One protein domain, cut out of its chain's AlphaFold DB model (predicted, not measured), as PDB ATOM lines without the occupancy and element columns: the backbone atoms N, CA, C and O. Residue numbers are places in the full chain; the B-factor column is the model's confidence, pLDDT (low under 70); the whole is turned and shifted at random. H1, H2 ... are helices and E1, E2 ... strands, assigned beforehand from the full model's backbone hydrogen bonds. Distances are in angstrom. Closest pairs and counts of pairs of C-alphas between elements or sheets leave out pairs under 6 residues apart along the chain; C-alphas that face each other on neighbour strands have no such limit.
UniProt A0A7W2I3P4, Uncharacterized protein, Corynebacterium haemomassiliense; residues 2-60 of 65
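This is residues 2 to 60 of the 65 residues of an uncharacterized protein of Corynebacterium haemomassiliense (UniProt A0A7W2I3P4). The domain has little regular structure: a two-stranded hairpin, E1 and E2, with short helix H1 at one end of E1, a long loop reaching out one way and a second long loop leading the other way to H2. You have 59 printed residues, ordered H1, E1, E2, H2; the sheet E1 - E2 is antiparallel, and the class is mixed, with 21 residues in named elements. It is only just compact, close to loose: radius of gyration of the C-alphas 12.1 A, spans 34 by 25 by 18 A.

Find C-alpha 2 at (12.565, 13.667, 44.374), where H1, residues 2 to 6, begins, 6.0 A long. E1, residues 9 to 13, runs 13.1 A; E2, residues 29 to 33, 13.4 A. H2, residues 53 to 58, runs 9.1 A to C-alpha 58 at (5.545, 28.701, 46.110).

In the hairpin of E1 and E2, at 146 degrees, look for N 10 and O 32, 2.8 A apart, within hydrogen-bond range. The closest C-alphas of H1 and E1, Leu 4 and Val 10, are 6.1 A apart. H1 and E1 are each apart from H2. Every O i to N i+4 pair is within hydrogen-bond range in H1, 1 of 2 in H2.

The C-alphas farthest apart, Gly 22 and Pro 53, are 35.1 A apart. The links E1 to E2 and E2 to H2 are long. The printed part has no cut, and no printed residue is under 70 in pLDDT.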
ATOM      1  N   LYS A   2      12.262  15.051  43.934       83.50
ATOM      2  CA  LYS A   2      12.565  13.667  44.374       83.50
ATOM      3  C   LYS A   2      13.823  13.591  45.256       83.50
ATOM      4  O   LYS A   2      13.746  13.047  46.346       83.50
ATOM      5  N   ARG A   3      14.918  14.238  44.838       85.00
ATOM      6  CA  ARG A   3      16.181  14.313  45.597       85.00
ATOM      7  C   ARG A   3      16.020  14.980  46.971       85.00
ATOM      8  O   ARG A   3      16.464  14.415  47.957       85.00
ATOM      9  N   LEU A   4      15.332  16.124  47.032       89.44
ATOM     10  CA  LEU A   4      15.106  16.868  48.284       89.44
ATOM     11  C   LEU A   4      14.383  16.032  49.338       89.44
ATOM     12  O   LEU A   4      14.713  16.114  50.509       89.44
ATOM     13  N   ARG A   5      13.422  15.207  48.905       89.81
ATOM     14  CA  ARG A   5      12.698  14.294  49.793       89.81
ATOM     15  C   ARG A   5      13.491  13.035  50.128       89.81
ATOM     16  O   ARG A   5      13.490  12.612  51.268       89.81
ATOM     17  N   GLN A   6      14.138  12.427  49.135       91.81
ATOM     18  CA  GLN A   6      14.837  11.153  49.309       91.81
ATOM     19  C   GLN A   6      16.048  11.268  50.237       91.81
ATOM     20  O   GLN A   6      16.328  10.337  50.980       91.81
ATOM     21  N   PHE A   7      16.762  12.389  50.168       92.31
ATOM     22  CA  PHE A   7      17.979  12.613  50.950       92.31
ATOM     23  C   PHE A   7      17.777  13.608  52.094       92.31
ATOM     24  O   PHE A   7      18.754  13.989  52.723       92.31
ATOM     25  N   ASP A   8      16.535  14.041  52.324       93.69
ATOM     26  CA  ASP A   8      16.161  15.074  53.292       93.69
ATOM     27  C   ASP A   8      17.087  16.303  53.275       93.69
ATOM     28  O   ASP A   8      17.752  16.669  54.245       93.69
ATOM     29  N   VAL A   9      17.152  16.933  52.101       94.62
ATOM     30  CA  VAL A   9      18.006  18.097  51.852       94.62
ATOM     31  C   VAL A   9      17.196  19.318  51.429       94.62
ATOM     32  O   VAL A   9      16.068  19.233  50.928       94.62
ATOM     33  N   VAL A  10      17.810  20.479  51.610       95.31
ATOM     34  CA  VAL A  10      17.342  21.790  51.167       95.31
ATOM     35  C   VAL A  10      18.361  22.390  50.194       95.31
ATOM     36  O   VAL A  10      19.547  22.074  50.261       95.31
ATOM     37  N   ILE A  11      17.906  23.219  49.257       93.56
ATOM     38  CA  ILE A  11      18.801  23.939  48.342       93.56
ATOM     39  C   ILE A  11      19.292  25.209  49.031       93.56
ATOM     40  O   ILE A  11      18.479  26.012  49.475       93.56
ATOM     41  N   ASP A  12      20.596  25.422  49.074       93.75
ATOM     42  CA  ASP A  12      21.176  26.713  49.432       93.75
ATOM     43  C   ASP A  12      21.608  27.459  48.170       93.75
ATOM     44  O   ASP A  12      22.146  26.847  47.243       93.75
ATOM     45  N   CYS A  13      21.340  28.764  48.140       91.06
ATOM     46  CA  CYS A  13      21.773  29.661  47.074       91.06
ATOM     47  C   CYS A  13      22.820  30.616  47.651       91.06
ATOM     48  O   CYS A  13      22.476  31.559  48.362       91.06
ATOM     49  N   ASP A  14      24.089  30.341  47.374       90.56
ATOM     50  CA  ASP A  14      25.228  31.128  47.837       90.56
ATOM     51  C   ASP A  14      26.255  31.211  46.700       90.56
ATOM     52  O   ASP A  14      26.830  30.176  46.353       90.56
ATOM     53  N   PRO A  15      26.518  32.405  46.130       90.25
ATOM     54  CA  PRO A  15      27.463  32.591  45.027       90.25
ATOM     55  C   PRO A  15      28.876  32.056  45.288       90.25
ATOM     56  O   PRO A  15      29.588  31.745  44.337       90.25
ATOM     57  N   SER A  16      29.284  31.951  46.555       92.06
ATOM     58  CA  SER A  16      30.583  31.399  46.947       92.06
ATOM     59  C   SER A  16      30.631  29.867  46.903       92.06
ATOM     60  O   SER A  16      31.716  29.283  46.926       92.06
ATOM     61  N   SER A  17      29.474  29.201  46.802       91.31
ATOM     62  CA  SER A  17      29.400  27.743  46.710       91.31
ATOM     63  C   SER A  17      30.057  27.249  45.420       91.31
ATOM     64  O   SER A  17      29.664  27.689  44.334       91.31
ATOM     65  N   PRO A  18      31.001  26.294  45.500       91.56
ATOM     66  CA  PRO A  18      31.649  25.751  44.316       91.56
ATOM     67  C   PRO A  18      30.650  24.975  43.442       91.56
ATOM     68  O   PRO A  18      29.644  24.460  43.943       91.56
ATOM     69  N   PRO A  19      30.917  24.848  42.131       89.44
ATOM     70  CA  PRO A  19      30.109  24.013  41.256       89.44
ATOM     71  C   PRO A  19      30.186  22.542  41.681       89.44
ATOM     72  O   PRO A  19      31.239  22.031  42.069       89.44
ATOM     73  N   ILE A  20      29.064  21.835  41.561       86.19
ATOM     74  CA  ILE A  20      29.001  20.396  41.828       86.19
ATOM     75  C   ILE A  20      29.322  19.659  40.527       86.19
ATOM     76  O   ILE A  20      28.463  19.525  39.648       86.19
ATOM     77  N   VAL A  21      30.557  19.162  40.416       83.56
ATOM     78  CA  VAL A  21      31.037  18.404  39.249       83.56
ATOM     79  C   VAL A  21      30.095  17.230  38.954       83.56
ATOM     80  O   VAL A  21      29.741  16.460  39.845       83.56
ATOM     81  N   GLY A  22      29.658  17.114  37.696       82.31
ATOM     82  CA  GLY A  22      28.691  16.100  37.257       82.31
ATOM     83  C   GLY A  22      27.215  16.458  37.486       82.31
ATOM     84  O   GLY A  22      26.346  15.685  37.095       82.31
ATOM     85  N   LEU A  23      26.914  17.620  38.079       80.19
ATOM     86  CA  LEU A  23      25.546  18.122  38.256       80.19
ATOM     87  C   LEU A  23      25.343  19.511  37.636       80.19
ATOM     88  O   LEU A  23      24.379  19.714  36.905       80.19
ATOM     89  N   THR A  24      26.232  20.458  37.936       79.94
ATOM     90  CA  THR A  24      26.206  21.828  37.404       79.94
ATOM     91  C   THR A  24      27.631  22.340  37.231       79.94
ATOM     92  O   THR A  24      28.472  22.155  38.107       79.94
ATOM     93  N   SER A  25      27.904  22.992  36.102       84.00
ATOM     94  CA  SER A  25      29.161  23.713  35.869       84.00
ATOM     95  C   SER A  25      29.163  25.108  36.498       84.00
ATOM     96  O   SER A  25      30.224  25.711  36.631       84.00
ATOM     97  N   LEU A  26      27.991  25.617  36.889       85.94
ATOM     98  CA  LEU A  26      27.851  26.921  37.523       85.94
ATOM     99  C   LEU A  26      27.943  26.798  39.052       85.94
ATOM    100  O   LEU A  26      27.322  25.884  39.613       85.94
ATOM    101  N   PRO A  27      28.686  27.706  39.718       89.31
ATOM    102  CA  PRO A  27      28.657  27.854  41.170       89.31
ATOM    103  C   PRO A  27      27.295  28.393  41.622       89.31
ATOM    104  O   PRO A  27      26.433  28.727  40.805       89.31
ATOM    105  N   GLY A  28      27.104  28.509  42.931       91.25
ATOM    106  CA  GLY A  28      25.943  29.211  43.477       91.25
ATOM    107  C   GLY A  28      24.904  28.325  44.149       91.25
ATOM    108  O   GLY A  28      24.103  28.833  44.925       91.25
ATOM    109  N   PHE A  29      24.903  27.016  43.884       91.25
ATOM    110  CA  PHE A  29      23.887  26.107  44.412       91.25
ATOM    111  C   PHE A  29      24.503  24.899  45.098       91.25
ATOM    112  O   PHE A  29      25.289  24.164  44.497       91.25
ATOM    113  N   THR A  30      24.056  24.630  46.321       92.25
ATOM    114  CA  THR A  30      24.414  23.404  47.035       92.25
ATOM    115  C   THR A  30      23.200  22.745  47.684       92.25
ATOM    116  O   THR A  30      22.163  23.371  47.894       92.25
ATOM    117  N   HIS A  31      23.310  21.448  47.965       92.19
ATOM    118  CA  HIS A  31      22.325  20.721  48.761       92.19
ATOM    119  C   HIS A  31      22.860  20.609  50.185       92.19
ATOM    120  O   HIS A  31      23.924  20.027  50.389       92.19
ATOM    121  N   LEU A  32      22.116  21.127  51.155       93.12
ATOM    122  CA  LEU A  32      22.453  21.026  52.571       93.12
ATOM    123  C   LEU A  32      21.481  20.084  53.284       93.12
ATOM    124  O   LEU A  32      20.311  20.028  52.890       93.12
ATOM    125  N   PRO A  33      21.921  19.371  54.335       95.56
ATOM    126  CA  PRO A  33      21.011  18.658  55.222       95.56
ATOM    127  C   PRO A  33      19.904  19.584  55.730       95.56
ATOM    128  O   PRO A  33      20.166  20.745  56.067       95.56
ATOM    129  N   ARG A  34      18.667  19.085  55.762       95.19
ATOM    130  CA  ARG A  34      17.534  19.846  56.291       95.19
ATOM    131  C   ARG A  34      17.666  20.024  57.806       95.19
ATOM    132  O   ARG A  34      18.080  19.123  58.527       95.19
ATOM    133  N   THR A  35      17.273  21.201  58.276       94.88
ATOM    134  CA  THR A  35      17.160  21.562  59.695       94.88
ATOM    135  C   THR A  35      15.707  21.888  60.050       94.88
ATOM    136  O   THR A  35      14.872  22.093  59.162       94.88
ATOM    137  N   VAL A  36      15.372  21.933  61.344       93.06
ATOM    138  CA  VAL A  36      13.998  22.212  61.809       93.06
ATOM    139  C   VAL A  36      13.549  23.617  61.380       93.06
ATOM    140  O   VAL A  36      12.386  23.839  61.035       93.06
ATOM    141  N   GLU A  37      14.492  24.553  61.313       92.56
ATOM    142  CA  GLU A  37      14.309  25.945  60.907       92.56
ATOM    143  C   GLU A  37      13.898  26.070  59.434       92.56
ATOM    144  O   GLU A  37      13.115  26.955  59.078       92.56
ATOM    145  N   ASP A  38      14.356  25.143  58.585       93.62
ATOM    146  CA  ASP A  38      14.011  25.109  57.162       93.62
ATOM    147  C   ASP A  38      12.534  24.721  56.945       93.62
ATOM    148  O   ASP A  38      11.980  24.928  55.858       93.62
ATOM    149  N   LYS A  39      11.855  24.184  57.972       91.69
ATOM    150  CA  LYS A  39      10.450  23.750  57.925       91.69
ATOM    151  C   LYS A  39      10.220  22.874  56.682       91.69
ATOM    152  O   LYS A  39      10.936  21.906  56.448       91.69
ATOM    153  N   ASN A  40       9.270  23.263  55.829       92.19
ATOM    154  CA  ASN A  40       8.982  22.614  54.546       92.19
ATOM    155  C   ASN A  40       9.485  23.409  53.338       92.19
ATOM    156  O   ASN A  40       9.007  23.184  52.228       92.19
ATOM    157  N   PHE A  41      10.402  24.360  53.517       94.75
ATOM    158  CA  PHE A  41      10.953  25.090  52.382       94.75
ATOM    159  C   PHE A  41      11.841  24.199  51.513       94.75
ATOM    160  O   PHE A  41      12.533  23.297  51.987       94.75
ATOM    161  N   VAL A  42      11.789  24.447  50.211       94.75
ATOM    162  CA  VAL A  42      12.643  23.842  49.183       94.75
ATOM    163  C   VAL A  42      14.048  24.443  49.228       94.75
ATOM    164  O   VAL A  42      15.017  23.747  48.925       94.75
ATOM    165  N   MET A  43      14.140  25.715  49.618       94.12
ATOM    166  CA  MET A  43      15.372  26.493  49.717       94.12
ATOM    167  C   MET A  43      15.640  26.930  51.155       94.12
ATOM    168  O   MET A  43      14.703  27.136  51.927       94.12
ATOM    169  N   LYS A  44      16.916  27.089  51.500       94.75
ATOM    170  CA  LYS A  44      17.337  27.628  52.785       94.75
ATOM    171  C   LYS A  44      17.047  29.121  52.784       94.75
ATOM    172  O   LYS A  44      17.472  29.849  51.889       94.75
ATOM    173  N   ILE A  45      16.279  29.569  53.768       93.44
ATOM    174  CA  ILE A  45      15.928  30.978  53.913       93.44
ATOM    175  C   ILE A  45      16.946  31.589  54.861       93.44
ATOM    176  O   ILE A  45      16.991  31.224  56.037       93.44
ATOM    177  N   LYS A  46      17.778  32.493  54.346       90.62
ATOM    178  CA  LYS A  46      18.757  33.191  55.176       90.62
ATOM    179  C   LYS A  46      18.045  34.182  56.116       90.62
ATOM    180  O   LYS A  46      17.002  34.711  55.725       90.62
ATOM    181  N   PRO A  47      18.564  34.451  57.326       89.38
ATOM    182  CA  PRO A  47      17.913  35.335  58.301       89.38
ATOM    183  C   PRO A  47      17.556  36.732  57.769       89.38
ATOM    184  O   PRO A  47      16.531  37.299  58.135       89.38
ATOM    185  N   GLU A  48      18.377  37.272  56.874       91.19
ATOM    186  CA  GLU A  48      18.201  38.564  56.212       91.19
ATOM    187  C   GLU A  48      17.170  38.542  55.070       91.19
ATOM    188  O   GLU A  48      16.763  39.589  54.563       91.19
ATOM    189  N   THR A  49      16.720  37.356  54.650       90.19
ATOM    190  CA  THR A  49      15.781  37.202  53.538       90.19
ATOM    191  C   THR A  49      14.345  37.408  54.008       90.19
ATOM    192  O   THR A  49      13.774  36.600  54.741       90.19
ATOM    193  N   ARG A  50      13.694  38.454  53.492       93.38
ATOM    194  CA  ARG A  50      12.252  38.645  53.668       93.38
ATOM    195  C   ARG A  50      11.469  37.807  52.656       93.38
ATOM    196  O   ARG A  50      11.473  38.101  51.463       93.38
ATOM    197  N   ILE A  51      10.717  36.818  53.137       92.62
ATOM    198  CA  ILE A  51       9.799  36.042  52.292       92.62
ATOM    199  C   ILE A  51       8.460  36.773  52.160       92.62
ATOM    200  O   ILE A  51       7.853  37.184  53.149       92.62
ATOM    201  N   THR A  52       7.972  36.919  50.928       95.94
ATOM    202  CA  THR A  52       6.624  37.444  50.672       95.94
ATOM    203  C   THR A  52       5.557  36.371  50.928       95.94
ATOM    204  O   THR A  52       5.839  35.181  50.791       95.94
ATOM    205  N   PRO A  53       4.293  36.740  51.204       96.19
ATOM    206  CA  PRO A  53       3.220  35.754  51.372       96.19
ATOM    207  C   PRO A  53       3.041  34.808  50.172       96.19
ATOM    208  O   PRO A  53       2.656  33.654  50.340       96.19
ATOM    209  N   LEU A  54       3.324  35.283  48.954       95.25
ATOM    210  CA  LEU A  54       3.322  34.448  47.753       95.25
ATOM    211  C   LEU A  54       4.531  33.502  47.722       95.25
ATOM    212  O   LEU A  54       4.370  32.313  47.453       95.25
ATOM    213  N   GLY A  55       5.725  34.012  48.036       93.12
ATOM    214  CA  GLY A  55       6.944  33.210  48.110       93.12
ATOM    215  C   GLY A  55       6.832  32.075  49.126       93.12
ATOM    216  O   GLY A  55       7.223  30.952  48.822       93.12
ATOM    217  N   ASP A  56       6.217  32.329  50.285       93.12
ATOM    218  CA  ASP A  56       5.985  31.303  51.307       93.12
ATOM    219  C   ASP A  56       5.193  30.109  50.752       93.12
ATOM    220  O   ASP A  56       5.514  28.960  51.037       93.12
ATOM    221  N   LYS A  57       4.214  30.365  49.879       92.38
ATOM    222  CA  LYS A  57       3.401  29.316  49.251       92.38
ATOM    223  C   LYS A  57       4.158  28.565  48.157       92.38
ATOM    224  O   LYS A  57       4.085  27.341  48.104       92.38
ATOM    225  N   ILE A  58       4.870  29.282  47.286       92.69
ATOM    226  CA  ILE A  58       5.545  28.701  46.110       92.69
ATOM    227  C   ILE A  58       6.747  27.849  46.522       92.69
ATOM    228  O   ILE A  58       6.970  26.771  45.973       92.69
ATOM    229  N   TRP A  59       7.523  28.322  47.496       92.62
ATOM    230  CA  TRP A  59       8.784  27.689  47.880       92.62
ATOM    231  C   TRP A  59       8.625  26.551  48.883       92.62
ATOM    232  O   TRP A  59       9.625  25.980  49.316       92.62
ATOM    233  N   ARG A  60       7.398  26.189  49.259       92.75
ATOM    234  CA  ARG A  60       7.140  25.061  50.152       92.75
ATOM    235  C   ARG A  60       6.947  23.769  49.376       92.75
ATOM    236  O   ARG A  60       6.279  23.706  48.345       92.75
TER     237      ARG A  60